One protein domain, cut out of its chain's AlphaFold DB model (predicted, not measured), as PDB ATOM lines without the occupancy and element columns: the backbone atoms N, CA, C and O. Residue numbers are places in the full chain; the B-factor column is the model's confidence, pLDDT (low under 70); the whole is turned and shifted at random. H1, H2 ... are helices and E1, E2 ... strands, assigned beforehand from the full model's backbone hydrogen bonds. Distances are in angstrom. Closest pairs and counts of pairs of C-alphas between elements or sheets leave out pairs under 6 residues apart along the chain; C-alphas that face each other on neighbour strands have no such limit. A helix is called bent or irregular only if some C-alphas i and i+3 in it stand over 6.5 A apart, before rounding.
ATOM      1  N   ASN A  24     -20.030   8.082  13.988       91.19
ATOM      2  CA  ASN A  24     -20.844   8.843  14.927       91.19
ATOM      3  C   ASN A  24     -20.087   8.968  16.249       91.19
ATOM      4  O   ASN A  24     -19.506   7.990  16.723       91.19
ATOM      5  N   PHE A  25     -20.098  10.153  16.842       93.44
ATOM      6  CA  PHE A  25     -19.463  10.426  18.126       93.44
ATOM      7  C   PHE A  25     -20.212  11.540  18.854       93.44
ATOM      8  O   PHE A  25     -20.917  12.337  18.237       93.44
ATOM      9  N   SER A  26     -20.024  11.611  20.167       95.56
ATOM     10  CA  SER A  26     -20.557  12.699  20.981       95.56
ATOM     11  C   SER A  26     -19.441  13.682  21.330       95.56
ATOM     12  O   SER A  26     -18.311  13.276  21.619       95.56
ATOM     13  N   ALA A  27     -19.757  14.973  21.318       96.94
ATOM     14  CA  ALA A  27     -18.829  16.043  21.660       96.94
ATOM     15  C   ALA A  27     -19.497  17.068  22.578       96.94
ATOM     16  O   ALA A  27     -20.616  17.513  22.320       96.94
ATOM     17  N   THR A  28     -18.803  17.470  23.641       98.19
ATOM     18  CA  THR A  28     -19.292  18.488  24.580       98.19
ATOM     19  C   THR A  28     -18.717  19.844  24.224       98.19
ATOM     20  O   THR A  28     -17.498  20.004  24.164       98.19
ATOM     21  N   TYR A  29     -19.574  20.841  24.003       98.38
ATOM     22  CA  TYR A  29     -19.113  22.183  23.669       98.38
ATOM     23  C   TYR A  29     -18.568  22.886  24.915       98.38
ATOM     24  O   TYR A  29     -19.287  23.104  25.889       98.38
ATOM     25  N   LEU A  30     -17.299  23.286  24.886       98.31
ATOM     26  CA  LEU A  30     -16.607  23.950  25.998       98.31
ATOM     27  C   LEU A  30     -16.622  25.483  25.875       98.31
ATOM     28  O   LEU A  30     -16.034  26.186  26.700       98.31
ATOM     29  N   GLY A  31     -17.266  26.012  24.835       97.69
ATOM     30  CA  GLY A  31     -17.288  27.434  24.522       97.69
ATOM     31  C   GLY A  31     -16.203  27.848  23.529       97.69
ATOM     32  O   GLY A  31     -15.545  27.028  22.886       97.69
ATOM     33  N   TYR A  32     -16.007  29.156  23.417       97.38
ATOM     34  CA  TYR A  32     -15.093  29.736  22.440       97.38
ATOM     35  C   TYR A  32     -13.629  29.671  22.899       97.38
ATOM     36  O   TYR A  32     -13.328  29.787  24.095       97.38
ATOM     37  N   GLY A  33     -12.724  29.471  21.944       95.62
ATOM     38  CA  GLY A  33     -11.304  29.783  22.077       95.62
ATOM     39  C   GLY A  33     -11.077  31.280  21.881       95.62
ATOM     40  O   GLY A  33     -11.739  32.102  22.518       95.62
ATOM     41  N   GLU A  34     -10.167  31.625  20.979       97.25
ATOM     42  CA  GLU A  34      -9.999  33.006  20.519       97.25
ATOM     43  C   GLU A  34     -11.210  33.437  19.685       97.25
ATOM     44  O   GLU A  34     -11.853  32.609  19.029       97.25
ATOM     45  N   PHE A  35     -11.554  34.725  19.726       96.56
ATOM     46  CA  PHE A  35     -12.627  35.272  18.897       96.56
ATOM     47  C   PHE A  35     -12.561  36.792  18.768       96.56
ATOM     48  O   PHE A  35     -12.036  37.489  19.636       96.56
ATOM     49  N   GLN A  36     -13.216  37.311  17.732       96.44
ATOM     50  CA  GLN A  36     -13.725  38.682  17.708       96.44
ATOM     51  C   GLN A  36     -15.184  38.682  17.257       96.44
ATOM     52  O   GLN A  36     -15.663  37.739  16.629       96.44
ATOM     53  N   THR A  37     -15.907  39.744  17.590       95.12
ATOM     54  CA  THR A  37     -17.260  39.959  17.071       95.12
ATOM     55  C   THR A  37     -17.174  40.774  15.789       95.12
ATOM     56  O   THR A  37     -16.521  41.816  15.771       95.12
ATOM     57  N   GLY A  38     -17.852  40.323  14.738       93.31
ATOM     58  CA  GLY A  38     -17.920  41.019  13.456       93.31
ATOM     59  C   GLY A  38     -19.325  40.982  12.869       93.31
ATOM     60  O   GLY A  38     -20.126  40.101  13.195       93.31
ATOM     61  N   GLY A  39     -19.627  41.951  12.006       95.50
ATOM     62  CA  GLY A  39     -20.881  41.965  11.262       95.50
ATOM     63  C   GLY A  39     -20.843  40.925  10.147       95.50
ATOM     64  O   GLY A  39     -19.927  40.945   9.329       95.50
ATOM     65  N   VAL A  40     -21.844  40.052  10.087       96.31
ATOM     66  CA  VAL A  40     -21.964  38.972   9.103       96.31
ATOM     67  C   VAL A  40     -23.340  39.002   8.464       96.31
ATOM     68  O   VAL A  40     -24.343  39.089   9.167       96.31
ATOM     69  N   GLY A  41     -23.386  38.925   7.140       96.25
ATOM     70  CA  GLY A  41     -24.618  38.854   6.367       96.25
ATOM     71  C   GLY A  41     -24.588  37.664   5.427       96.25
ATOM     72  O   GLY A  41     -23.546  37.329   4.873       96.25
ATOM     73  N   TYR A  42     -25.733  37.019   5.231       96.12
ATOM     74  CA  TYR A  42     -25.849  35.910   4.289       96.12
ATOM     75  C   TYR A  42     -27.249  35.872   3.688       96.12
ATOM     76  O   TYR A  42     -28.238  35.967   4.414       96.12
ATOM     77  N   SER A  43     -27.320  35.733   2.365       95.38
ATOM     78  CA  SER A  43     -28.566  35.544   1.630       95.38
ATOM     79  C   SER A  43     -28.360  34.591   0.459       95.38
ATOM     80  O   SER A  43     -27.626  34.893  -0.481       95.38
ATOM     81  N   THR A  44     -29.073  33.464   0.475       93.38
ATOM     82  CA  THR A  44     -29.072  32.466  -0.610       93.38
ATOM     83  C   THR A  44     -29.609  33.005  -1.936       93.38
ATOM     84  O   THR A  44     -29.357  32.411  -2.981       93.38
ATOM     85  N   ALA A  45     -30.352  34.115  -1.915       94.56
ATOM     86  CA  ALA A  45     -30.944  34.720  -3.106       94.56
ATOM     87  C   ALA A  45     -29.943  35.539  -3.937       94.56
ATOM     88  O   ALA A  45     -30.254  35.940  -5.057       94.56
ATOM     89  N   LEU A  46     -28.762  35.830  -3.389       96.31
ATOM     90  CA  LEU A  46     -27.761  36.663  -4.044       96.31
ATOM     91  C   LEU A  46     -26.722  35.806  -4.784       96.31
ATOM     92  O   LEU A  46     -26.407  34.678  -4.404       96.31
ATOM     93  N   ALA A  47     -26.190  36.355  -5.875       95.94
ATOM     94  CA  ALA A  47     -25.051  35.794  -6.600       95.94
ATOM     95  C   ALA A  47     -23.723  36.316  -6.028       95.94
ATOM     96  O   ALA A  47     -23.714  37.381  -5.410       95.94
ATOM     97  N   TRP A  48     -22.610  35.634  -6.326       94.75
ATOM     98  CA  TRP A  48     -21.243  35.980  -5.879       94.75
ATOM     99  C   TRP A  48     -20.751  37.390  -6.230       94.75
ATOM    100  O   TRP A  48     -19.866  37.929  -5.576       94.75
ATOM    101  N   ASN A  49     -21.335  38.027  -7.238       95.12
ATOM    102  CA  ASN A  49     -20.993  39.388  -7.649       95.12
ATOM    103  C   ASN A  49     -22.052  40.421  -7.242       95.12
ATOM    104  O   ASN A  49     -21.990  41.568  -7.684       95.12
ATOM    105  N   SER A  50     -23.045  40.034  -6.439       96.56
ATOM    106  CA  SER A  50     -24.107  40.942  -6.014       96.56
ATOM    107  C   SER A  50     -23.547  42.086  -5.169       96.56
ATOM    108  O   SER A  50     -22.706  41.866  -4.301       96.56
ATOM    109  N   SER A  51     -24.065  43.295  -5.371       94.88
ATOM    110  CA  SER A  51     -23.868  44.457  -4.492       94.88
ATOM    111  C   SER A  51     -25.152  44.848  -3.749       94.88
ATOM    112  O   SER A  51     -25.210  45.912  -3.134       94.88
ATOM    113  N   ALA A  52     -26.204  44.028  -3.844       95.38
ATOM    114  CA  ALA A  52     -27.459  44.273  -3.145       95.38
ATOM    115  C   ALA A  52     -27.255  44.222  -1.625       95.38
ATOM    116  O   ALA A  52     -26.377  43.515  -1.123       95.38
ATOM    117  N   ALA A  53     -28.086  44.967  -0.893       92.19
ATOM    118  CA  ALA A  53     -28.038  44.981   0.561       92.19
ATOM    119  C   ALA A  53     -28.346  43.591   1.142       92.19
ATOM    120  O   ALA A  53     -29.219  42.873   0.652       92.19
ATOM    121  N   VAL A  54     -27.657  43.247   2.229       93.94
ATOM    122  CA  VAL A  54     -27.910  42.052   3.038       93.94
ATOM    123  C   VAL A  54     -28.008  42.465   4.501       93.94
ATOM    124  O   VAL A  54     -27.300  43.368   4.952       93.94
ATOM    125  N   THR A  55     -28.911  41.836   5.249       94.00
ATOM    126  CA  THR A  55     -29.026  42.072   6.688       94.00
ATOM    127  C   THR A  55     -27.783  41.540   7.392       94.00
ATOM    128  O   THR A  55     -27.416  40.381   7.210       94.00
ATOM    129  N   MET A  56     -27.154  42.395   8.196       94.69
ATOM    130  CA  MET A  56     -25.948  42.069   8.951       94.69
ATOM    131  C   MET A  56     -26.299  41.768  10.411       94.69
ATOM    132  O   MET A  56     -27.025  42.532  11.048       94.69
ATOM    133  N   PHE A  57     -25.735  40.696  10.956       94.94
ATOM    134  CA  PHE A  57     -25.819  40.305  12.360       94.94
ATOM    135  C   PHE A  57     -24.428  40.313  12.986       94.94
ATOM    136  O   PHE A  57     -23.454  39.917  12.354       94.94
ATOM    137  N   ASN A  58     -24.325  40.726  14.246       94.88
ATOM    138  CA  ASN A  58     -23.067  40.623  14.978       94.88
ATOM    139  C   ASN A  58     -22.885  39.187  15.472       94.88
ATOM    140  O   ASN A  58     -23.557  38.764  16.413       94.88
ATOM    141  N   LEU A  59     -21.980  38.452  14.832       95.44
ATOM    142  CA  LEU A  59     -21.643  37.077  15.187       95.44
ATOM    143  C   LEU A  59     -20.235  37.007  15.774       95.44
ATOM    144  O   LEU A  59     -19.376  37.847  15.495       95.44
ATOM    145  N   LYS A  60     -19.993  35.979  16.589       95.75
ATOM    146  CA  LYS A  60     -18.646  35.646  17.050       95.75
ATOM    147  C   LYS A  60     -17.924  34.873  15.952       95.75
ATOM    148  O   LYS A  60     -18.344  33.782  15.585       95.75
ATOM    149  N   LEU A  61     -16.839  35.451  15.459       96.94
ATOM    150  CA  LEU A  61     -15.895  34.834  14.538       96.94
ATOM    151  C   LEU A  61     -14.829  34.151  15.393       96.94
ATOM    152  O   LEU A  61     -13.948  34.824  15.933       96.94
ATOM    153  N   ALA A  62     -14.996  32.852  15.625       96.88
ATOM    154  CA  ALA A  62     -14.376  32.191  16.761       96.88
ATOM    155  C   ALA A  62     -13.918  30.763  16.477       96.88
ATOM    156  O   ALA A  62     -14.531  30.034  15.699       96.88
ATOM    157  N   GLU A  63     -12.905  30.351  17.232       96.62
ATOM    158  CA  GLU A  63     -12.572  28.946  17.453       96.62
ATOM    159  C   GLU A  63     -13.609  28.308  18.386       96.62
ATOM    160  O   GLU A  63     -13.950  28.879  19.427       96.62
ATOM    161  N   HIS A  64     -14.082  27.105  18.066       97.94
ATOM    162  CA  HIS A  64     -14.939  26.318  18.950       97.94
ATOM    163  C   HIS A  64     -14.118  25.253  19.677       97.94
ATOM    164  O   HIS A  64     -13.447  24.439  19.042       97.94
ATOM    165  N   LYS A  65     -14.197  25.231  21.012       97.94
ATOM    166  CA  LYS A  65     -13.563  24.202  21.843       97.94
ATOM    167  C   LYS A  65     -14.553  23.088  22.132       97.94
ATOM    168  O   LYS A  65     -15.652  23.343  22.619       97.94
ATOM    169  N   TRP A  66     -14.118  21.860  21.913       97.75
ATOM    170  CA  TRP A  66     -14.913  20.659  22.114       97.75
ATOM    171  C   TRP A  66     -14.162  19.674  22.993       97.75
ATOM    172  O   TRP A  66     -12.957  19.521  22.839       97.75
ATOM    173  N   ASP A  67     -14.861  18.996  23.894       96.62
ATOM    174  CA  ASP A  67     -14.371  17.766  24.506       96.62
ATOM    175  C   ASP A  67     -14.901  16.573  23.708       96.62
ATOM    176  O   ASP A  67     -16.113  16.389  23.586       96.62
ATOM    177  N   VAL A  68     -13.983  15.783  23.158       94.38
ATOM    178  CA  VAL A  68     -14.269  14.547  22.433       94.38
ATOM    179  C   VAL A  68     -13.528  13.417  23.136       94.38
ATOM    180  O   VAL A  68     -12.310  13.283  23.013       94.38
ATOM    181  N   GLY A  69     -14.259  12.614  23.911       91.00
ATOM    182  CA  GLY A  69     -13.687  11.471  24.629       91.00
ATOM    183  C   GLY A  69     -12.585  11.840  25.633       91.00
ATOM    184  O   GLY A  69     -11.617  11.094  25.766       91.00
ATOM    185  N   GLY A  70     -12.692  12.990  26.307       90.94
ATOM    186  CA  GLY A  70     -11.704  13.488  27.271       90.94
ATOM    187  C   GLY A  70     -10.561  14.293  26.645       90.94
ATOM    188  O   GLY A  70      -9.631  14.682  27.351       90.94
ATOM    189  N   THR A  71     -10.599  14.533  25.331       92.25
ATOM    190  CA  THR A  71      -9.593  15.319  24.606       92.25
ATOM    191  C   THR A  71     -10.192  16.625  24.114       92.25
ATOM    192  O   THR A  71     -11.205  16.630  23.417       92.25
ATOM    193  N   THR A  72      -9.524  17.744  24.408       95.00
ATOM    194  CA  THR A  72      -9.899  19.036  23.832       95.00
ATOM    195  C   THR A  72      -9.513  19.104  22.357       95.00
ATOM    196  O   THR A  72      -8.340  18.980  22.008       95.00
ATOM    197  N   VAL A  73     -10.501  19.352  21.504       95.38
ATOM    198  CA  VAL A  73     -10.364  19.540  20.059       95.38
ATOM    199  C   VAL A  73     -10.856  20.936  19.692       95.38
ATOM    200  O   VAL A  73     -11.877  21.398  20.204       95.38
ATOM    201  N   TYR A  74     -10.133  21.600  18.792       96.81
ATOM    202  CA  TYR A  74     -10.573  22.850  18.183       96.81
ATOM    203  C   TYR A  74     -11.237  22.557  16.839       96.81
ATOM    204  O   TYR A  74     -10.679  21.860  15.988       96.81
ATOM    205  N   ALA A  75     -12.444  23.081  16.674       97.31
ATOM    206  CA  ALA A  75     -13.205  23.024  15.440       97.31
ATOM    207  C   ALA A  75     -13.722  24.421  15.091       97.31
ATOM    208  O   ALA A  75     -13.582  25.377  15.858       97.31
ATOM    209  N   TRP A  76     -14.320  24.527  13.918       98.06
ATOM    210  CA  TRP A  76     -14.792  25.771  13.346       98.06
ATOM    211  C   TRP A  76     -16.231  25.600  12.900       98.06
ATOM    212  O   TRP A  76     -16.590  24.580  12.312       98.06
ATOM    213  N   CYS A  77     -17.050  26.608  13.156       96.12
ATOM    214  CA  CYS A  77     -18.430  26.606  12.714       96.12
ATOM    215  C   CYS A  77     -18.516  26.549  11.176       96.12
ATOM    216  O   CYS A  77     -17.925  27.384  10.491       96.12
ATOM    217  N   ALA A  78     -19.302  25.613  10.640       96.06
ATOM    218  CA  ALA A  78     -19.572  25.492   9.210       96.06
ATOM    219  C   ALA A  78     -20.842  26.239   8.755       96.06
ATOM    220  O   ALA A  78     -20.965  26.526   7.568       96.06
ATOM    221  N   GLN A  79     -21.775  26.566   9.660       91.25
ATOM    222  CA  GLN A  79     -23.072  27.188   9.339       91.25
ATOM    223  C   GLN A  79     -23.332  28.470  10.120       91.25
ATOM    224  O   GLN A  79     -23.423  28.462  11.352       91.25
ATOM    225  N   VAL A  80     -23.575  29.570   9.409       91.69
ATOM    226  CA  VAL A  80     -24.043  30.800  10.054       91.69
ATOM    227  C   VAL A  80     -25.478  30.661  10.569       91.69
ATOM    228  O   VAL A  80     -26.278  29.881  10.059       91.69
ATOM    229  N   TYR A  81     -25.804  31.439  11.603       89.06
ATOM    230  CA  TYR A  81     -27.135  31.534  12.234       89.06
ATOM    231  C   TYR A  81     -27.670  30.280  12.932       89.06
ATOM    232  O   TYR A  81     -28.788  30.298  13.444       89.06
ATOM    233  N   GLN A  82     -26.870  29.226  13.034       88.31
ATOM    234  CA  GLN A  82     -27.070  28.185  14.036       88.31
ATOM    235  C   GLN A  82     -26.158  28.421  15.239       88.31
ATOM    236  O   GLN A  82     -25.329  29.334  15.249       88.31
ATOM    237  N   GLY A  83     -26.341  27.628  16.288       89.56
ATOM    238  CA  GLY A  83     -25.560  27.780  17.502       89.56
ATOM    239  C   GLY A  83     -25.450  26.500  18.304       89.56
ATOM    240  O   GLY A  83     -26.162  25.523  18.084       89.56
ATOM    241  N   VAL A  84     -24.528  26.558  19.254       95.25
ATOM    242  CA  VAL A  84     -24.240  25.536  20.256       95.25
ATOM    243  C   VAL A  84     -24.106  26.221  21.613       95.25
ATOM    244  O   VAL A  84     -23.682  27.377  21.704       95.25
ATOM    245  N   THR A  85     -24.472  25.514  22.676       97.06
ATOM    246  CA  THR A  85     -24.502  26.038  24.045       97.06
ATOM    247  C   THR A  85     -23.425  25.364  24.875       97.06
ATOM    248  O   THR A  85     -23.313  24.140  24.888       97.06
ATOM    249  N   ALA A  86     -22.597  26.167  25.547       97.44
ATOM    250  CA  ALA A  86     -21.494  25.644  26.343       97.44
ATOM    251  C   ALA A  86     -22.018  24.753  27.481       97.44
ATOM    252  O   ALA A  86     -23.012  25.082  28.127       97.44
ATOM    253  N   GLY A  87     -21.340  23.634  27.717       97.31
ATOM    254  CA  GLY A  87     -21.731  22.612  28.684       97.31
ATOM    255  C   GLY A  87     -22.707  21.564  28.144       97.31
ATOM    256  O   GLY A  87     -22.955  20.588  28.845       97.31
ATOM    257  N   LEU A  88     -23.242  21.722  26.926       97.81
ATOM    258  CA  LEU A  88     -24.077  20.698  26.296       97.81
ATOM    259  C   LEU A  88     -23.252  19.742  25.430       97.81
ATOM    260  O   LEU A  88     -22.276  20.137  24.787       97.81
ATOM    261  N   THR A  89     -23.692  18.486  25.411       97.12
ATOM    262  CA  THR A  89     -23.159  17.418  24.563       97.12
ATOM    263  C   THR A  89     -24.070  17.218  23.363       97.12
ATOM    264  O   THR A  89     -25.290  17.160  23.510       97.12
ATOM    265  N   TYR A  90     -23.467  17.104  22.186       96.75
ATOM    266  CA  TYR A  90     -24.158  16.907  20.921       96.75
ATOM    267  C   TYR A  90     -23.610  15.679  20.207       96.75
ATOM    268  O   TYR A  90     -22.421  15.371  20.320       96.75
ATOM    269  N   ASP A  91     -24.473  15.017  19.445       96.06
ATOM    270  CA  ASP A  91     -24.087  13.913  18.579       96.06
ATOM    271  C   ASP A  91     -23.776  14.433  17.177       96.06
ATOM    272  O   ASP A  91     -24.548  15.193  16.580       96.06
ATOM    273  N   TYR A  92     -22.628  14.002  16.668       96.25
ATOM    274  CA  TYR A  92     -22.097  14.366  15.369       96.25
ATOM    275  C   TYR A  92     -21.772  13.119  14.553       96.25
ATOM    276  O   TYR A  92     -21.346  12.092  15.084       96.25
ATOM    277  N   SER A  93     -21.905  13.244  13.238       95.00
ATOM    278  CA  SER A  93     -21.344  12.315  12.264       95.00
ATOM    279  C   SER A  93     -20.134  12.966  11.602       95.00
ATOM    280  O   SER A  93     -20.253  14.033  10.994       95.00
ATOM    281  N   ALA A  94     -18.965  12.330  11.706       94.56
ATOM    282  CA  ALA A  94     -17.781  12.752  10.968       94.56
ATOM    283  C   ALA A  94     -17.973  12.423   9.483       94.56
ATOM    284  O   ALA A  94     -18.227  11.278   9.127       94.56
ATOM    285  N   VAL A  95     -17.848  13.414   8.610       93.81
ATOM    286  CA  VAL A  95     -18.025  13.278   7.162       93.81
ATOM    287  C   VAL A  95     -16.844  13.884   6.414       93.81
ATOM    288  O   VAL A  95     -16.056  14.659   6.962       93.81
ATOM    289  N   ALA A  96     -16.716  13.554   5.130       93.94
ATOM    290  CA  ALA A  96     -15.789  14.265   4.261       93.94
ATOM    291  C   ALA A  96     -16.137  15.767   4.234       93.94
ATOM    292  O   ALA A  96     -17.312  16.131   4.277       93.94
ATOM    293  N   LEU A  97     -15.127  16.642   4.177       95.62
ATOM    294  CA  LEU A  97     -15.319  18.097   4.295       95.62
ATOM    295  C   LEU A  97     -16.297  18.637   3.245       95.62
ATOM    296  O   LEU A  97     -17.127  19.476   3.554       95.62
ATOM    297  N   GLU A  98     -16.239  18.119   2.021       95.31
ATOM    298  CA  GLU A  98     -17.130  18.481   0.918       95.31
ATOM    299  C   GLU A  98     -18.617  18.171   1.172       95.31
ATOM    300  O   GLU A  98     -19.474  18.719   0.477       95.31
ATOM    301  N   LEU A  99     -18.924  17.317   2.157       95.19
ATOM    302  CA  LEU A  99     -20.281  16.953   2.582       95.19
ATOM    303  C   LEU A  99     -20.794  17.789   3.763       95.19
ATOM    304  O   LEU A  99     -21.943  17.616   4.173       95.19
ATOM    305  N   ALA A 100     -19.955  18.666   4.312       94.62
ATOM    306  CA  ALA A 100     -20.350  19.640   5.312       94.62
ATOM    307  C   ALA A 100     -20.459  21.043   4.682       94.62
ATOM    308  O   ALA A 100     -19.746  21.356   3.725       94.62
ATOM    309  N   PRO A 101     -21.334  21.906   5.209       95.81
ATOM    310  CA  PRO A 101     -22.393  21.562   6.151       95.81
ATOM    311  C   PRO A 101     -23.535  20.767   5.496       95.81
ATOM    312  O   PRO A 101     -23.640  20.668   4.276       95.81
ATOM    313  N   SER A 102     -24.405  20.197   6.316       92.56
ATOM    314  CA  SER A 102     -25.673  19.603   5.908       92.56
ATOM    315  C   SER A 102     -26.712  20.671   5.529       92.56
ATOM    316  O   SER A 102     -26.494  21.875   5.665       92.56
ATOM    317  N   THR A 103     -27.850  20.237   4.986       86.50
ATOM    318  CA  THR A 103     -29.016  21.092   4.721       86.50
ATOM    319  C   THR A 103     -30.298  20.340   5.075       86.50
ATOM    320  O   THR A 103     -30.352  19.126   4.840       86.50
ATOM    321  N   PRO A 104     -31.346  21.021   5.575       84.12
ATOM    322  CA  PRO A 104     -31.388  22.431   6.000       84.12
ATOM    323  C   PRO A 104     -30.669  22.701   7.344       84.12
ATOM    324  O   PRO A 104     -30.576  21.784   8.157       84.12
ATOM    325  N   PRO A 105     -30.236  23.956   7.623       87.25
ATOM    326  CA  PRO A 105     -30.354  25.157   6.786       87.25
ATOM    327  C   PRO A 105     -29.276  25.252   5.692       87.25
ATOM    328  O   PRO A 105     -28.349  24.451   5.620       87.25
ATOM    329  N   ALA A 106     -29.422  26.250   4.817       88.31
ATOM    330  CA  ALA A 106     -28.425  26.602   3.805       88.31
ATOM    331  C   ALA A 106     -27.029  26.833   4.431       88.31
ATOM    332  O   ALA A 106     -26.955  27.253   5.588       88.31
ATOM    333  N   PRO A 107     -25.930  26.600   3.688       91.00
ATOM    334  CA  PRO A 107     -25.849  26.419   2.231       91.00
ATOM    335  C   PRO A 107     -26.007  24.971   1.741       91.00
ATOM    336  O   PRO A 107     -26.188  24.762   0.544       91.00
ATOM    337  N   GLY A 108     -25.970  23.984   2.640       91.75
ATOM    338  CA  GLY A 108     -25.802  22.578   2.274       91.75
ATOM    339  C   GLY A 108     -24.368  22.219   1.877       91.75
ATOM    340  O   GLY A 108     -23.467  23.049   2.028       91.75
ATOM    341  N   PRO A 109     -24.151  20.983   1.383       94.81
ATOM    342  CA  PRO A 109     -22.817  20.458   1.117       94.81
ATOM    343  C   PRO A 109     -21.987  21.394   0.241       94.81
ATOM    344  O   PRO A 109     -22.407  21.760  -0.860       94.81
ATOM    345  N   MET A 110     -20.796  21.777   0.713       94.56
ATOM    346  CA  MET A 110     -19.968  22.765   0.014       94.56
ATOM    347  C   MET A 110     -19.412  22.248  -1.326       94.56
ATOM    348  O   MET A 110     -19.111  23.035  -2.224       94.56
ATOM    349  N   GLY A 111     -19.284  20.930  -1.489       94.69
ATOM    350  CA  GLY A 111     -18.738  20.315  -2.696       94.69
ATOM    351  C   GLY A 111     -17.218  20.458  -2.838       94.69
ATOM    352  O   GLY A 111     -16.535  21.116  -2.049       94.69
ATOM    353  N   ALA A 112     -16.669  19.804  -3.864       93.69
ATOM    354  CA  ALA A 112     -15.227  19.601  -4.007       93.69
ATOM    355  C   ALA A 112     -14.434  20.903  -4.206       93.69
ATOM    356  O   ALA A 112     -13.334  21.034  -3.667       93.69
ATOM    357  N   ALA A 113     -14.976  21.872  -4.950       95.62
ATOM    358  CA  ALA A 113     -14.266  23.117  -5.245       95.62
ATOM    359  C   ALA A 113     -14.033  23.957  -3.981       95.62
ATOM    360  O   ALA A 113     -12.896  24.308  -3.662       95.62
ATOM    361  N   LYS A 114     -15.099  24.202  -3.211       97.50
ATOM    362  CA  LYS A 114     -15.030  24.921  -1.932       97.50
ATOM    363  C   LYS A 114     -14.196  24.165  -0.905       97.50
ATOM    364  O   LYS A 114     -13.345  24.769  -0.260       97.50
ATOM    365  N   ALA A 115     -14.364  22.844  -0.816       97.19
ATOM    366  CA  ALA A 115     -13.552  22.019   0.073       97.19
ATOM    367  C   ALA A 115     -12.058  22.091  -0.278       97.19
ATOM    368  O   ALA A 115     -11.230  22.155   0.623       97.19
ATOM    369  N   SER A 116     -11.696  22.136  -1.564       97.38
ATOM    370  CA  SER A 116     -10.297  22.281  -1.997       97.38
ATOM    371  C   SER A 116      -9.703  23.620  -1.559       97.38
ATOM    372  O   SER A 116      -8.601  23.653  -1.016       97.38
ATOM    373  N   ILE A 117     -10.456  24.714  -1.711       98.25
ATOM    374  CA  ILE A 117     -10.033  26.043  -1.249       98.25
ATOM    375  C   ILE A 117      -9.908  26.084   0.278       98.25
ATOM    376  O   ILE A 117      -8.940  26.631   0.811       98.25
ATOM    377  N   LEU A 118     -10.861  25.487   0.997       98.31
ATOM    378  CA  LEU A 118     -10.831  25.447   2.455       98.31
ATOM    379  C   LEU A 118      -9.648  24.614   2.964       98.31
ATOM    380  O   LEU A 118      -8.966  25.043   3.887       98.31
ATOM    381  N   ARG A 119      -9.329  23.481   2.326       97.81
ATOM    382  CA  ARG A 119      -8.137  22.672   2.650       97.81
ATOM    383  C   ARG A 119      -6.833  23.426   2.409       97.81
ATOM    384  O   ARG A 119      -5.941  23.371   3.251       97.81
ATOM    385  N   ASP A 120      -6.726  24.152   1.300       98.12
ATOM    386  CA  ASP A 120      -5.559  24.999   1.039       98.12
ATOM    387  C   ASP A 120      -5.427  26.086   2.115       98.12
ATOM    388  O   ASP A 120      -4.375  26.225   2.738       98.12
ATOM    389  N   THR A 121      -6.528  26.761   2.447       98.00
ATOM    390  CA  THR A 121      -6.574  27.762   3.524       98.00
ATOM    391  C   THR A 121      -6.142  27.158   4.868       98.00
ATOM    392  O   THR A 121      -5.278  27.704   5.551       98.00
ATOM    393  N   MET A 122      -6.682  25.997   5.237       97.56
ATOM    394  CA  MET A 122      -6.344  25.301   6.480       97.56
ATOM    395  C   MET A 122      -4.874  24.887   6.532       97.56
ATOM    396  O   MET A 122      -4.229  25.081   7.556       97.56
ATOM    397  N   SER A 123      -4.320  24.369   5.435       95.88
ATOM    398  CA  SER A 123      -2.916  23.942   5.380       95.88
ATOM    399  C   SER A 123      -1.916  25.084   5.595       95.88
ATOM    400  O   SER A 123      -0.836  24.863   6.138       95.88
ATOM    401  N   ARG A 124      -2.287  26.306   5.197       96.62
ATOM    402  CA  ARG A 124      -1.437  27.498   5.299       96.62
ATOM    403  C   ARG A 124      -1.552  28.187   6.648       96.62
ATOM    404  O   ARG A 124      -0.579  28.774   7.111       96.62
ATOM    405  N   TRP A 125      -2.744  28.158   7.239       97.56
ATOM    406  CA  TRP A 125      -3.083  29.036   8.355       97.56
ATOM    407  C   TRP A 125      -3.376  28.307   9.659       97.56
ATOM    408  O   TRP A 125      -3.358  28.964  10.696       97.56
ATOM    409  N   LEU A 126      -3.603  26.990   9.648       97.00
ATOM    410  CA  LEU A 126      -3.829  26.220  10.869       97.00
ATOM    411  C   LEU A 126      -2.589  25.434  11.298       97.00
ATOM    412  O   LEU A 126      -1.901  24.805  10.494       97.00
ATOM    413  N   GLY A 127      -2.327  25.456  12.601       94.19
ATOM    414  CA  GLY A 127      -1.364  24.585  13.252       94.19
ATOM    415  C   GLY A 127      -1.891  23.158  13.394       94.19
ATOM    416  O   GLY A 127      -3.059  22.854  13.146       94.19
ATOM    417  N   ALA A 128      -1.020  22.259  13.856       90.56
ATOM    418  CA  ALA A 128      -1.385  20.863  14.103       90.56
ATOM    419  C   ALA A 128      -2.458  20.688  15.201       90.56
ATOM    420  O   ALA A 128      -3.090  19.638  15.276       90.56
ATOM    421  N   ASP A 129      -2.661  21.711  16.034       90.50
ATOM    422  CA  ASP A 129      -3.712  21.808  17.048       90.50
ATOM    423  C   ASP A 129      -5.061  22.304  16.491       90.50
ATOM    424  O   ASP A 129      -6.042  22.369  17.231       90.50
ATOM    425  N   GLY A 130      -5.130  22.629  15.194       93.31
ATOM    426  CA  GLY A 130      -6.339  23.100  14.514       93.31
ATOM    427  C   GLY A 130      -6.653  24.583  14.726       93.31
ATOM    428  O   GLY A 130      -7.731  25.029  14.328       93.31
ATOM    429  N   ARG A 131      -5.728  25.337  15.330       96.75
ATOM    430  CA  ARG A 131      -5.856  26.771  15.626       96.75
ATOM    431  C   ARG A 131      -5.049  27.608  14.651       96.75
ATOM    432  O   ARG A 131      -4.128  27.096  14.015       96.75
ATOM    433  N   VAL A 132      -5.367  28.896  14.533       97.62
ATOM    434  CA  VAL A 132      -4.623  29.773  13.615       97.62
ATOM    435  C   VAL A 132      -3.186  29.964  14.109       97.62
ATOM    436  O   VAL A 132      -2.950  30.226  15.289       97.62
ATOM    437  N   ILE A 133      -2.209  29.817  13.212       96.12
ATOM    438  CA  ILE A 133      -0.788  29.941  13.551       96.12
ATOM    439  C   ILE A 133      -0.444  31.352  14.046       96.12
ATOM    440  O   ILE A 133      -0.886  32.355  13.488       96.12
ATOM    441  N   ALA A 134       0.426  31.439  15.054       91.88
ATOM    442  CA  ALA A 134       0.797  32.710  15.684       91.88
ATOM    443  C   ALA A 134       1.464  33.717  14.726       91.88
ATOM    444  O   ALA A 134       1.418  34.919  14.960       91.88
ATOM    445  N   SER A 135       2.077  33.248  13.633       92.94
ATOM    446  CA  SER A 135       2.687  34.122  12.624       92.94
ATOM    447  C   SER A 135       1.670  34.879  11.764       92.94
ATOM    448  O   SER A 135       2.078  35.739  10.988       92.94
ATOM    449  N   ALA A 136       0.373  34.568  11.863       93.44
ATOM    450  CA  ALA A 136      -0.673  35.259  11.114       93.44
ATOM    451  C   ALA A 136      -0.983  36.667  11.656       93.44
ATOM    452  O   ALA A 136      -1.482  37.498  10.904       93.44
ATOM    453  N   GLY A 137      -0.688  36.940  12.931       95.06
ATOM    454  CA  GLY A 137      -1.002  38.199  13.610       95.06
ATOM    455  C   GLY A 137      -1.501  37.962  15.035       95.06
ATOM    456  O   GLY A 137      -1.259  36.899  15.614       95.06
ATOM    457  N   SER A 138      -2.205  38.935  15.616       97.19
ATOM    458  CA  SER A 138      -2.827  38.749  16.928       97.19
ATOM    459  C   SER A 138      -3.860  37.620  16.885       97.19
ATOM    460  O   SER A 138      -4.657  37.522  15.953       97.19
ATOM    461  N   ALA A 139      -3.851  36.765  17.909       96.44
ATOM    462  CA  ALA A 139      -4.707  35.581  17.977       96.44
ATOM    463  C   ALA A 139      -6.198  35.898  17.710       96.44
ATOM    464  O   ALA A 139      -6.764  35.305  16.793       96.44
ATOM    465  N   PRO A 140      -6.825  36.891  18.374       97.44
ATOM    466  CA  PRO A 140      -8.214  37.249  18.090       97.44
ATOM    467  C   PRO A 140      -8.455  37.695  16.640       97.44
ATOM    468  O   PRO A 140      -9.436  37.274  16.028       97.44
ATOM    469  N   ALA A 141      -7.578  38.536  16.077       97.81
ATOM    470  CA  ALA A 141      -7.750  39.059  14.722       97.81
ATOM    471  C   ALA A 141      -7.547  37.970  13.662       97.81
ATOM    472  O   ALA A 141      -8.307  37.893  12.697       97.81
ATOM    473  N   ALA A 142      -6.554  37.103  13.866       98.19
ATOM    474  CA  ALA A 142      -6.249  35.994  12.977       98.19
ATOM    475  C   ALA A 142      -7.362  34.936  12.987       98.19
ATOM    476  O   ALA A 142      -7.793  34.483  11.928       98.19
ATOM    477  N   THR A 143      -7.893  34.607  14.167       98.31
ATOM    478  CA  THR A 143      -9.057  33.727  14.320       98.31
ATOM    479  C   THR A 143     -10.300  34.310  13.654       98.31
ATOM    480  O   THR A 143     -11.009  33.596  12.942       98.31
ATOM    481  N   ALA A 144     -10.548  35.612  13.822       97.94
ATOM    482  CA  ALA A 144     -11.687  36.266  13.194       97.94
ATOM    483  C   ALA A 144     -11.580  36.280  11.662       97.94
ATOM    484  O   ALA A 144     -12.555  35.980  10.975       97.94
ATOM    485  N   ALA A 145     -10.389  36.570  11.133       98.19
ATOM    486  CA  ALA A 145     -10.097  36.531   9.704       98.19
ATOM    487  C   ALA A 145     -10.252  35.120   9.114       98.19
ATOM    488  O   ALA A 145     -10.843  34.964   8.045       98.19
ATOM    489  N   PHE A 146      -9.779  34.089   9.818       98.50
ATOM    490  CA  PHE A 146      -9.921  32.706   9.368       98.50
ATOM    491  C   PHE A 146     -11.387  32.255   9.364       98.50
ATOM    492  O   PHE A 146     -11.856  31.732   8.356       98.50
ATOM    493  N   ALA A 147     -12.133  32.494  10.450       98.06
ATOM    494  CA  ALA A 147     -13.557  32.156  10.518       98.06
ATOM    495  C   ALA A 147     -14.363  32.888   9.430       98.06
ATOM    496  O   ALA A 147     -15.219  32.292   8.779       98.06
ATOM    497  N   ALA A 148     -14.037  34.161   9.188       97.88
ATOM    498  CA  ALA A 148     -14.617  34.956   8.116       97.88
ATOM    499  C   ALA A 148     -14.376  34.343   6.732       97.88
ATOM    500  O   ALA A 148     -15.313  34.202   5.950       97.88
ATOM    501  N   LEU A 149     -13.131  33.962   6.438       98.25
ATOM    502  CA  LEU A 149     -12.765  33.352   5.163       98.25
ATOM    503  C   LEU A 149     -13.398  31.971   4.991       98.25
ATOM    504  O   LEU A 149     -13.890  31.652   3.912       98.25
ATOM    505  N   ALA A 150     -13.441  31.163   6.049       98.19
ATOM    506  CA  ALA A 150     -14.119  29.879   6.007       98.19
ATOM    507  C   ALA A 150     -15.609  30.042   5.685       98.19
ATOM    508  O   ALA A 150     -16.127  29.342   4.818       98.19
ATOM    509  N   TRP A 151     -16.298  30.990   6.326       97.62
ATOM    510  CA  TRP A 151     -17.705  31.246   6.025       97.62
ATOM    511  C   TRP A 151     -17.930  31.803   4.629       97.62
ATOM    512  O   TRP A 151     -18.872  31.349   3.985       97.62
ATOM    513  N   GLU A 152     -17.060  32.685   4.144       97.50
ATOM    514  CA  GLU A 152     -17.068  33.145   2.754       97.50
ATOM    515  C   GLU A 152     -16.954  31.956   1.788       97.50
ATOM    516  O   GLU A 152     -17.828  31.743   0.955       97.50
ATOM    517  N   ILE A 153     -15.967  31.075   1.969       97.69
ATOM    518  CA  ILE A 153     -15.804  29.879   1.126       97.69
ATOM    519  C   ILE A 153     -17.048  28.978   1.181       97.69
ATOM    520  O   ILE A 153     -17.514  28.500   0.146       97.69
ATOM    521  N   ILE A 154     -17.591  28.729   2.375       97.19
ATOM    522  CA  ILE A 154     -18.689  27.777   2.581       97.19
ATOM    523  C   ILE A 154     -20.024  28.331   2.062       97.19
ATOM    524  O   ILE A 154     -20.742  27.629   1.345       97.19
ATOM    525  N   HIS A 155     -20.354  29.585   2.369       96.31
ATOM    526  CA  HIS A 155     -21.678  30.163   2.124       96.31
ATOM    527  C   HIS A 155     -21.791  30.885   0.782       96.31
ATOM    528  O   HIS A 155     -22.905  31.001   0.267       96.31
ATOM    529  N   GLU A 156     -20.685  31.327   0.181       96.25
ATOM    530  CA  GLU A 156     -20.740  32.110  -1.052       96.25
ATOM    531  C   GLU A 156     -21.308  31.300  -2.228       96.25
ATOM    532  O   GLU A 156     -20.996  30.125  -2.432       96.25
ATOM    533  N   ASN A 157     -22.150  31.915  -3.049       94.31
ATOM    534  CA  ASN A 157     -22.715  31.307  -4.243       94.31
ATOM    535  C   ASN A 157     -21.736  31.397  -5.423       94.31
ATOM    536  O   ASN A 157     -21.980  32.081  -6.420       94.31
ATOM    537  N   LEU A 158     -20.621  30.672  -5.311       93.62
ATOM    538  CA  LEU A 158     -19.510  30.730  -6.264       93.62
ATOM    539  C   LEU A 158     -19.876  30.272  -7.678       93.62
ATOM    540  O   LEU A 158     -19.078  30.518  -8.567       93.62
ATOM    541  N   ALA A 159     -21.030  29.634  -7.918       90.00
ATOM    542  CA  ALA A 159     -21.558  29.282  -9.246       90.00
ATOM    543  C   ALA A 159     -20.534  28.636 -10.215       90.00
ATOM    544  O   ALA A 159     -20.476  28.975 -11.401       90.00
ATOM    545  N   THR A 160     -19.664  27.760  -9.705       93.50
ATOM    546  CA  THR A 160     -18.654  27.016 -10.479       93.50
ATOM    547  C   THR A 160     -18.143  25.811  -9.681       93.50
ATOM    548  O   THR A 160     -18.231  25.803  -8.454       93.50
ATOM    549  N   GLN A 161     -17.598  24.810 -10.377       90.75
ATOM    550  CA  GLN A 161     -16.849  23.685  -9.789       90.75
ATOM    551  C   GLN A 161     -15.340  23.765 -10.086       90.75
ATOM    552  O   GLN A 161     -14.568  22.939  -9.608       90.75
ATOM    553  N   ASP A 162     -14.912  24.754 -10.870       95.19
ATOM    554  CA  ASP A 162     -13.499  25.034 -11.107       95.19
ATOM    555  C   ASP A 162     -12.921  25.791  -9.905       95.19
ATOM    556  O   ASP A 162     -13.438  26.843  -9.521       95.19
ATOM    557  N   VAL A 163     -11.863  25.242  -9.309       95.50
ATOM    558  CA  VAL A 163     -11.258  25.756  -8.073       95.50
ATOM    559  C   VAL A 163     -10.636  27.141  -8.279       95.50
ATOM    560  O   VAL A 163     -10.749  27.995  -7.402       95.50
ATOM    561  N   GLU A 164     -10.023  27.402  -9.433       95.44
ATOM    562  CA  GLU A 164      -9.392  28.693  -9.722       95.44
ATOM    563  C   GLU A 164     -10.436  29.780  -9.966       95.44
ATOM    564  O   GLU A 164     -10.325  30.885  -9.429       95.44
ATOM    565  N   ILE A 165     -11.497  29.451 -10.708       95.88
ATOM    566  CA  ILE A 165     -12.622  30.373 -10.910       95.88
ATOM    567  C   ILE A 165     -13.357  30.616  -9.583       95.88
ATOM    568  O   ILE A 165     -13.776  31.737  -9.307       95.88
ATOM    569  N   ALA A 166     -13.523  29.587  -8.749       96.44
ATOM    570  CA  ALA A 166     -14.127  29.721  -7.426       96.44
ATOM    571  C   ALA A 166     -13.287  30.647  -6.534       96.44
ATOM    572  O   ALA A 166     -13.818  31.597  -5.961       96.44
ATOM    573  N   ARG A 167     -11.967  30.433  -6.481       95.50
ATOM    574  CA  ARG A 167     -11.029  31.272  -5.727       95.50
ATOM    575  C   ARG A 167     -11.097  32.733  -6.159       95.50
ATOM    576  O   ARG A 167     -11.105  33.612  -5.305       95.50
ATOM    577  N   SER A 168     -11.167  33.013  -7.463       95.25
ATOM    578  CA  SER A 168     -11.201  34.395  -7.960       95.25
ATOM    579  C   SER A 168     -12.488  35.155  -7.614       95.25
ATOM    580  O   SER A 168     -12.563  36.353  -7.875       95.25
ATOM    581  N   ARG A 169     -13.517  34.469  -7.097       95.88
ATOM    582  CA  ARG A 169     -14.821  35.049  -6.736       95.88
ATOM    583  C   ARG A 169     -14.957  35.356  -5.239       95.88
ATOM    584  O   ARG A 169     -15.933  35.997  -4.872       95.88
ATOM    585  N   ILE A 170     -13.996  34.935  -4.414       95.56
ATOM    586  CA  ILE A 170     -13.968  35.192  -2.967       95.56
ATOM    587  C   ILE A 170     -13.842  36.695  -2.704       95.56
ATOM    588  O   ILE A 170     -12.918  37.342  -3.205       95.56
ATOM    589  N   SER A 171     -14.754  37.248  -1.907       91.94
ATOM    590  CA  SER A 171     -14.836  38.683  -1.637       91.94
ATOM    591  C   SER A 171     -15.476  38.959  -0.281       91.94
ATOM    592  O   SER A 171     -16.505  38.403   0.062       91.94
ATOM    593  N   ALA A 172     -14.930  39.903   0.487       87.56
ATOM    594  CA  ALA A 172     -15.614  40.357   1.702       87.56
ATOM    595  C   ALA A 172     -16.745  41.365   1.403       87.56
ATOM    596  O   ALA A 172     -17.592  41.622   2.263       87.56
ATOM    597  N   GLN A 173     -16.757  41.968   0.205       88.62
ATOM    598  CA  GLN A 173     -17.577  43.142  -0.124       88.62
ATOM    599  C   GLN A 173     -18.725  42.868  -1.104       88.62
ATOM    600  O   GLN A 173     -19.662  43.668  -1.173       88.62
ATOM    601  N   THR A 174     -18.676  41.772  -1.864       92.94
ATOM    602  CA  THR A 174     -19.640  41.411  -2.927       92.94
ATOM    603  C   THR A 174     -19.962  39.919  -2.876       92.94
ATOM    604  O   THR A 174     -19.134  39.170  -2.388       92.94
ATOM    605  N   GLY A 175     -21.163  39.497  -3.304       96.19
ATOM    606  CA  GLY A 175     -21.629  38.110  -3.125       96.19
ATOM    607  C   GLY A 175     -22.889  37.827  -2.298       96.19
ATOM    608  O   GLY A 175     -23.638  38.738  -1.939       96.19
ATOM    609  N   ALA A 176     -23.109  36.554  -2.004       96.12
ATOM    610  CA  ALA A 176     -24.143  36.030  -1.125       96.12
ATOM    611  C   ALA A 176     -23.773  36.132   0.352       96.12
ATOM    612  O   ALA A 176     -24.666  36.315   1.184       96.12
ATOM    613  N   PHE A 177     -22.484  36.042   0.672       96.50
ATOM    614  CA  PHE A 177     -21.961  36.195   2.021       96.50
ATOM    615  C   PHE A 177     -21.240  37.539   2.173       96.50
ATOM    616  O   PHE A 177     -20.528  38.000   1.289       96.50
ATOM    617  N   ARG A 178     -21.458  38.236   3.289       96.00
ATOM    618  CA  ARG A 178     -20.797  39.505   3.613       96.00
ATOM    619  C   ARG A 178     -20.168  39.449   4.968       96.00
ATOM    620  O   ARG A 178     -20.776  38.962   5.921       96.00
ATOM    621  N   ILE A 179     -19.024  40.109   5.069       94.88
ATOM    622  CA  ILE A 179     -18.369  40.293   6.346       94.88
ATOM    623  C   ILE A 179     -17.815  41.703   6.508       94.88
ATOM    624  O   ILE A 179     -17.125  42.244   5.647       94.88
ATOM    625  N   ALA A 180     -18.138  42.309   7.645       94.19
ATOM    626  CA  ALA A 180     -17.640  43.606   8.064       94.19
ATOM    627  C   ALA A 180     -16.463  43.402   9.023       94.19
ATOM    628  O   ALA A 180     -16.623  43.451  10.245       94.19
ATOM    629  N   LEU A 181     -15.280  43.147   8.458       93.56
ATOM    630  CA  LEU A 181     -14.018  43.163   9.200       93.56
ATOM    631  C   LEU A 181     -13.416  44.566   9.189       93.56
ATOM    632  O   LEU A 181     -13.528  45.300   8.210       93.56
ATOM    633  N   THR A 182     -12.722  44.919  10.268       92.56
ATOM    634  CA  THR A 182     -11.967  46.174  10.374       92.56
ATOM    635  C   THR A 182     -10.605  45.922  11.017       92.56
ATOM    636  O   THR A 182     -10.357  44.851  11.574       92.56
ATOM    637  N   GLY A 183      -9.705  46.905  10.918       95.38
ATOM    638  CA  GLY A 183      -8.388  46.848  11.550       95.38
ATOM    639  C   GLY A 183      -7.537  45.666  11.079       95.38
ATOM    640  O   GLY A 183      -7.524  45.324   9.896       95.38
ATOM    641  N   GLU A 184      -6.831  45.047  12.023       97.19
ATOM    642  CA  GLU A 184      -5.903  43.942  11.761       97.19
ATOM    643  C   GLU A 184      -6.601  42.729  11.121       97.19
ATOM    644  O   GLU A 184      -6.084  42.160  10.165       97.19
ATOM    645  N   ALA A 185      -7.813  42.376  11.565       97.12
ATOM    646  CA  ALA A 185      -8.544  41.227  11.023       97.12
ATOM    647  C   ALA A 185      -8.839  41.384   9.520       97.12
ATOM    648  O   ALA A 185      -8.742  40.419   8.766       97.12
ATOM    649  N   ALA A 186      -9.139  42.604   9.058       96.38
ATOM    650  CA  ALA A 186      -9.352  42.874   7.635       96.38
ATOM    651  C   ALA A 186      -8.058  42.723   6.812       96.38
ATOM    652  O   ALA A 186      -8.094  42.209   5.694       96.38
ATOM    653  N   GLN A 187      -6.914  43.134   7.369       97.25
ATOM    654  CA  GLN A 187      -5.606  42.972   6.727       97.25
ATOM    655  C   GLN A 187      -5.211  41.493   6.644       97.25
ATOM    656  O   GLN A 187      -4.791  41.026   5.586       97.25
ATOM    657  N   ILE A 188      -5.403  40.740   7.730       98.19
ATOM    658  CA  ILE A 188      -5.131  39.299   7.760       98.19
ATOM    659  C   ILE A 188      -6.048  38.563   6.782       98.19
ATOM    660  O   ILE A 188      -5.561  37.733   6.021       98.19
ATOM    661  N   PHE A 189      -7.341  38.896   6.729       97.69
ATOM    662  CA  PHE A 189      -8.271  38.307   5.764       97.69
ATOM    663  C   PHE A 189      -7.790  38.511   4.322       97.69
ATOM    664  O   PHE A 189      -7.710  37.550   3.560       97.69
ATOM    665  N   ALA A 190      -7.404  39.738   3.951       97.06
ATOM    666  CA  ALA A 190      -6.884  40.025   2.614       97.06
ATOM    667  C   ALA A 190      -5.611  39.214   2.304       97.06
ATOM    668  O   ALA A 190      -5.485  38.651   1.213       97.06
ATOM    669  N   ASN A 191      -4.704  39.093   3.277       97.81
ATOM    670  CA  ASN A 191      -3.502  38.269   3.150       97.81
ATOM    671  C   ASN A 191      -3.855  36.788   2.945       97.81
ATOM    672  O   ASN A 191      -3.320  36.157   2.031       97.81
ATOM    673  N   MET A 192      -4.783  36.250   3.741       98.25
ATOM    674  CA  MET A 192      -5.251  34.869   3.626       98.25
ATOM    675  C   MET A 192      -5.859  34.597   2.250       98.25
ATOM    676  O   MET A 192      -5.454  33.629   1.613       98.25
ATOM    677  N   VAL A 193      -6.743  35.474   1.754       97.38
ATOM    678  CA  VAL A 193      -7.342  35.367   0.410       97.38
ATOM    679  C   VAL A 193      -6.269  35.382  -0.677       97.38
ATOM    680  O   VAL A 193      -6.296  34.553  -1.585       97.38
ATOM    681  N   SER A 194      -5.292  36.288  -0.576       96.50
ATOM    682  CA  SER A 194      -4.212  36.395  -1.562       96.50
ATOM    683  C   SER A 194      -3.317  35.154  -1.607       96.50
ATOM    684  O   SER A 194      -2.747  34.854  -2.655       96.50
ATOM    685  N   ALA A 195      -3.191  34.440  -0.483       97.31
ATOM    686  CA  ALA A 195      -2.332  33.273  -0.338       97.31
ATOM    687  C   ALA A 195      -2.948  31.997  -0.928       97.31
ATOM    688  O   ALA A 195      -2.212  31.035  -1.165       97.31
ATOM    689  N   ILE A 196      -4.263  31.982  -1.174       97.12
ATOM    690  CA  ILE A 196      -4.957  30.804  -1.696       97.12
ATOM    691  C   ILE A 196      -4.359  30.413  -3.050       97.12
ATOM    692  O   ILE A 196      -4.256  31.237  -3.960       97.12
ATOM    693  N   GLY A 197      -3.963  29.147  -3.184       96.06
ATOM    694  CA  GLY A 197      -3.394  28.598  -4.421       96.06
ATOM    695  C   GLY A 197      -1.978  29.086  -4.763       96.06
ATOM    696  O   GLY A 197      -1.410  28.657  -5.770       96.06
ATOM    697  N   GLN A 198      -1.351  29.939  -3.941       95.56
ATOM    698  CA  GLN A 198       0.034  30.354  -4.180       95.56
ATOM    699  C   GLN A 198       0.991  29.164  -4.061       95.56
ATOM    700  O   GLN A 198       1.056  28.505  -3.020       95.56
ATOM    701  N   GLY A 199       1.761  28.909  -5.121       94.81
ATOM    702  CA  GLY A 199       2.618  27.723  -5.213       94.81
ATOM    703  C   GLY A 199       1.845  26.422  -5.466       94.81
ATOM    704  O   GLY A 199       2.388  25.346  -5.235       94.81
ATOM    705  N   GLY A 200       0.597  26.520  -5.937       95.25
ATOM    706  CA  GLY A 200      -0.329  25.402  -6.099       95.25
ATOM    707  C   GLY A 200      -1.233  25.216  -4.880       95.25
ATOM    708  O   GLY A 200      -0.913  25.662  -3.775       95.25
ATOM    709  N   PHE A 201      -2.374  24.555  -5.086       94.44
ATOM    710  CA  PHE A 201      -3.276  24.197  -3.993       94.44
ATOM    711  C   PHE A 201      -2.643  23.132  -3.104       94.44
ATOM    712  O   PHE A 201      -2.277  22.045  -3.556       94.44
ATOM    713  N   GLN A 202      -2.530  23.457  -1.826       94.88
ATOM    714  CA  GLN A 202      -2.060  22.568  -0.784       94.88
ATOM    715  C   GLN A 202      -3.222  21.761  -0.205       94.88
ATOM    716  O   GLN A 202      -4.389  22.153  -0.264       94.88
ATOM    717  N   PHE A 203      -2.893  20.605   0.363       91.44
ATOM    718  CA  PHE A 203      -3.872  19.707   0.950       91.44
ATOM    719  C   PHE A 203      -3.650  19.585   2.455       91.44
ATOM    720  O   PHE A 203      -2.588  19.154   2.904       91.44
ATOM    721  N   SER A 204      -4.690  19.887   3.229       90.56
ATOM    722  CA  SER A 204      -4.804  19.478   4.625       90.56
ATOM    723  C   SER A 204      -5.835  18.365   4.774       90.56
ATOM    724  O   SER A 204      -6.957  18.472   4.259       90.56
ATOM    725  N   GLN A 205      -5.509  17.350   5.572       91.88
ATOM    726  CA  GLN A 205      -6.521  16.411   6.034       91.88
ATOM    727  C   GLN A 205      -7.496  17.164   6.952       91.88
ATOM    728  O   GLN A 205      -7.097  17.828   7.906       91.88
ATOM    729  N   ALA A 206      -8.776  17.123   6.605       94.25
ATOM    730  CA  ALA A 206      -9.836  17.806   7.335       94.25
ATOM    731  C   ALA A 206     -11.167  17.091   7.114       94.25
ATOM    732  O   ALA A 206     -11.387  16.496   6.052       94.25
ATOM    733  N   GLU A 207     -12.042  17.189   8.102       95.31
ATOM    734  CA  GLU A 207     -13.358  16.556   8.121       95.31
ATOM    735  C   GLU A 207     -14.433  17.568   8.515       95.31
ATOM    736  O   GLU A 207     -14.145  18.583   9.157       95.31
ATOM    737  N   GLY A 208     -15.664  17.279   8.109       96.56
ATOM    738  CA  GLY A 208     -16.862  17.953   8.585       96.56
ATOM    739  C   GLY A 208     -17.523  17.156   9.704       96.56
ATOM    740  O   GLY A 208     -17.393  15.935   9.758       96.56
ATOM    741  N   TRP A 209     -18.239  17.838  10.587       96.31
ATOM    742  CA  TRP A 209     -19.050  17.266  11.653       96.31
ATOM    743  C   TRP A 209     -20.485  17.729  11.454       96.31
ATOM    744  O   TRP A 209     -20.797  18.887  11.732       96.31
ATOM    745  N   ASN A 210     -21.349  16.828  10.994       95.88
ATOM    746  CA  ASN A 210     -22.757  17.144  10.789       95.88
ATOM    747  C   ASN A 210     -23.580  16.710  12.003       95.88
ATOM    748  O   ASN A 210     -23.365  15.613  12.524       95.88
ATOM    749  N   SER A 211     -24.524  17.540  12.438       93.94
ATOM    750  CA  SER A 211     -25.451  17.220  13.521       93.94
ATOM    751  C   SER A 211     -26.893  17.527  13.124       93.94
ATOM    752  O   SER A 211     -27.176  18.595  12.592       93.94
ATOM    753  N   PRO A 212     -27.853  16.638  13.432       89.94
ATOM    754  CA  PRO A 212     -29.265  16.922  13.195       89.94
ATOM    755  C   PRO A 212     -29.849  17.962  14.166       89.94
ATOM    756  O   PRO A 212     -30.951  18.455  13.934       89.94
ATOM    757  N   SER A 213     -29.165  18.263  15.277       90.12
ATOM    758  CA  SER A 213     -29.694  19.086  16.376       90.12
ATOM    759  C   SER A 213     -28.776  20.232  16.805       90.12
ATOM    760  O   SER A 213     -29.135  21.002  17.698       90.12
ATOM    761  N   ALA A 214     -27.609  20.359  16.179       93.75
ATOM    762  CA  ALA A 214     -26.594  21.346  16.515       93.75
ATOM    763  C   ALA A 214     -26.037  22.001  15.253       93.75
ATOM    764  O   ALA A 214     -26.269  21.543  14.141       93.75
ATOM    765  N   GLN A 215     -25.275  23.075  15.435       95.19
ATOM    766  CA  GLN A 215     -24.526  23.687  14.344       95.19
ATOM    767  C   GLN A 215     -23.440  22.738  13.826       95.19
ATOM    768  O   GLN A 215     -22.629  22.240  14.623       95.19
ATOM    769  N   ASP A 216     -23.367  22.576  12.505       97.25
ATOM    770  CA  ASP A 216     -22.312  21.790  11.872       97.25
ATOM    771  C   ASP A 216     -20.944  22.450  12.056       97.25
ATOM    772  O   ASP A 216     -20.804  23.679  12.093       97.25
ATOM    773  N   GLN A 217     -19.917  21.618  12.180       97.44
ATOM    774  CA  GLN A 217     -18.538  22.056  12.368       97.44
ATOM    775  C   GLN A 217     -17.647  21.503  11.255       97.44
ATOM    776  O   GLN A 217     -18.009  20.580  10.530       97.44
ATOM    777  N   PHE A 218     -16.442  22.034  11.140       97.69
ATOM    778  CA  PHE A 218     -15.352  21.403  10.416       97.69
ATOM    779  C   PHE A 218     -14.066  21.537  11.220       97.69
ATOM    780  O   PHE A 218     -13.916  22.444  12.042       97.69
ATOM    781  N   ARG A 219     -13.114  20.636  10.994       96.00
ATOM    782  CA  ARG A 219     -11.823  20.706  11.681       96.00
ATOM    783  C   ARG A 219     -10.677  20.188  10.843       96.00
ATOM    784  O   ARG A 219     -10.840  19.338   9.967       96.00
ATOM    785  N   PHE A 220      -9.492  20.681  11.181       94.38
ATOM    786  CA  PHE A 220      -8.240  20.099  10.736       94.38
ATOM    787  C   PHE A 220      -8.018  18.763  11.452       94.38
ATOM    788  O   PHE A 220      -8.275  18.631  12.650       94.38
ATOM    789  N   VAL A 221      -7.537  17.771  10.711       89.69
ATOM    790  CA  VAL A 221      -7.149  16.468  11.244       89.69
ATOM    791  C   VAL A 221      -5.643  16.337  11.034       89.69
ATOM    792  O   VAL A 221      -5.200  16.218   9.892       89.69
ATOM    793  N   PRO A 222      -4.824  16.381  12.098       77.44
ATOM    794  CA  PRO A 222      -3.388  16.215  11.947       77.44
ATOM    795  C   PRO A 222      -3.079  14.839  11.363       77.44
ATOM    796  O   PRO A 222      -3.610  13.820  11.810       77.44
ATOM    797  N   SER A 223      -2.190  14.810  10.369       68.19
ATOM    798  CA  SER A 223      -1.724  13.548   9.808       68.19
ATOM    799  C   SER A 223      -1.028  12.721  10.902       68.19
ATOM    800  O   SER A 223      -0.369  13.292  11.782       68.19
ATOM    801  N   PRO A 224      -1.100  11.378  10.864       58.06
ATOM    802  CA  PRO A 224      -0.441  10.533  11.865       58.06
ATOM    803  C   PRO A 224       1.057  10.844  12.047       58.06
ATOM    804  O   PRO A 224       1.581  10.771  13.157       58.06
ATOM    805  N   GLY A 225       1.744  11.267  10.977       53.47
ATOM    806  CA  GLY A 225       3.145  11.703  11.033       53.47
ATOM    807  C   GLY A 225       3.367  13.006  11.814       53.47
ATOM    808  O   GLY A 225       4.357  13.121  12.536       53.47
ATOM    809  N   ALA A 226       2.438  13.966  11.739       58.19
ATOM    810  CA  ALA A 226       2.504  15.197  12.530       58.19
ATOM    811  C   ALA A 226       2.345  14.911  14.034       58.19
ATOM    812  O   ALA A 226       3.069  15.477  14.853       58.19
ATOM    813  N   LEU A 227       1.467  13.968  14.394       59.69
ATOM    814  CA  LEU A 227       1.305  13.511  15.779       59.69
ATOM    815  C   LEU A 227       2.570  12.822  16.309       59.69
ATOM    816  O   LEU A 227       2.974  13.070  17.447       59.69
ATOM    817  N   ALA A 228       3.235  12.010  15.483       56.28
ATOM    818  CA  ALA A 228       4.494  11.364  15.852       56.28
ATOM    819  C   ALA A 228       5.616  12.385  16.128       56.28
ATOM    820  O   ALA A 228       6.353  12.240  17.104       56.28
ATOM    821  N   LEU A 229       5.718  13.446  15.318       60.97
ATOM    822  CA  LEU A 229       6.701  14.517  15.517       60.97
ATOM    823  C   LEU A 229       6.401  15.375  16.752       60.97
ATOM    824  O   LEU A 229       7.328  15.703  17.493       60.97
ATOM    825  N   LEU A 230       5.129  15.691  17.020       61.41
ATOM    826  CA  LEU A 230       4.725  16.370  18.257       61.41
ATOM    827  C   LEU A 230       5.038  15.522  19.496       61.41
ATOM    828  O   LEU A 230       5.586  16.036  20.473       61.41
ATOM    829  N   GLY A 231       4.766  14.216  19.433       59.44
ATOM    830  CA  GLY A 231       5.155  13.270  20.476       59.44
ATOM    831  C   GLY A 231       6.664  13.291  20.719       59.44
ATOM    832  O   GLY A 231       7.108  13.435  21.859       59.44
ATOM    833  N   LEU A 232       7.469  13.239  19.652       61.91
ATOM    834  CA  LEU A 232       8.930  13.271  19.752       61.91
ATOM    835  C   LEU A 232       9.456  14.602  20.318       61.91
ATOM    836  O   LEU A 232      10.335  14.597  21.180       61.91
ATOM    837  N   ALA A 233       8.902  15.737  19.883       59.44
ATOM    838  CA  ALA A 233       9.258  17.062  20.395       59.44
ATOM    839  C   ALA A 233       8.946  17.194  21.896       59.44
ATOM    840  O   ALA A 233       9.768  17.715  22.655       59.44
TER     841      ALA A 233
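What this domain is: This is residues 24 to 233 of the 241 residues of an uncharacterized protein of Planctomycetes bacterium (UniProt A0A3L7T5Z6). A small closed barrel of six strands has a cluster of helices packed against one side, and a last short helix, H5, sticks out at the end of the printed part. H2 lies near the middle of the whole, outside the barrel across the long bent hairpin of E1 and E2; H1 runs side by side with H2, H4 crosses H2, and H3 packs on H1. The printed part has 210 residues with five named helices and seven named strands, in the order E1 E2 E3 E4 H1 H2 H3 E5 H4 E6 E7 H5; round the ring run E1 E2 E3 E7 E6 E4 and back to E1, all antiparallel, and E5 is added beside E1. The class is mixed, helices and strands, and the whole is compact, with a radius of gyration of the C-alphas of 16.0 A and spans of 48 by 39 by 32 A.

Where its parts are: E1, residues 24 to 42, begins at C-alpha 24 (-20.844, 8.843, 14.927), is 29.5 A long and bends by 119 degrees at residue 39. E2, residues 56 to 68, is 32.8 A long and bends by 50 degrees at residue 62. E3 is residues 71 to 77, and E4, residues 89 to 96, is 21.8 A long. H1, residues 111 to 125, begins at C-alpha 111 (-18.738, 20.315, -2.696) and is 21.1 A long; H2, residues 139 to 155, is 23.8 A long. H3, residues 163 to 167, and E5, residues 177 to 180, are short. H4, residues 183 to 195, is 19.0 A long. E6 is residues 206 to 210, E7 residues 217 to 220, and H5, residues 224 to 233, ends at C-alpha 233 (9.258, 17.062, 20.395).

How they stand to each other: E1, E2 and E3 form a meander, each strand the antiparallel neighbour of the one before; with E4, the antiparallel neighbour of E1, they form a Greek key. E1 and E2 are a hairpin, with N 30 and O 65 at 2.8 A; E2 and E3 are another, with N 66 and O 73 at 2.9 A. The ring goes on through E3 and E7, with N 76 and O 218 at 2.8 A, the hairpin of E6 and E7, with N 209 and O 217 at 2.8 A, and E6 and E4, with N 95 and O 208 at 2.8 A. E4 and E1 close it, with N 27 and O 90 at 2.9 A. The pairing is staggered: E1 pairs with E4 over residues 24 to 28, with E2 over 28 to 41 and with E5 over 39 to 42, where N 41 and O 178 are 2.9 A apart. H2 is on the barrel, outside it, over E1 and E2 at a height over the sheet of 5.5 A; it runs across the strands, at 89 degrees to E1 on the local plane. The closest C-alphas of H2 and E2 are those of Ala 144 and Leu 61, 4.6 A apart. H1 is the hub, touching three helices. H1 and H2 are a helical hairpin, at a shallow tilt of 12 degrees, opposite ways; their closest C-alphas, those of Lys 114 and Ile 153, are 5.9 A apart. H1 touches H3 with residues 113 to 117 alone, the C-alphas of Ala 113 and Val 163 being closest at 4.9 A. H2 and H4 touch at a steep tilt of 52 degrees, the same way, the C-alphas of Ala 141 and Ala 185 being closest at 4.4 A. H5 touches no helix and is not on the barrel. In H1, H2, H3, H4 and H5 every O i to N i+4 pair is within hydrogen-bond range.

The domain as a whole: The two C-alphas farthest apart, those of Ala 52 and Leu 232, are 53.0 A apart. The printed part has no cut. The links E1 to E2, E3 to E4, E4 to H1 and H1 to H2 are long. The mean pLDDT of the printed part is 93.2, and residues 223 to 233 are under 70.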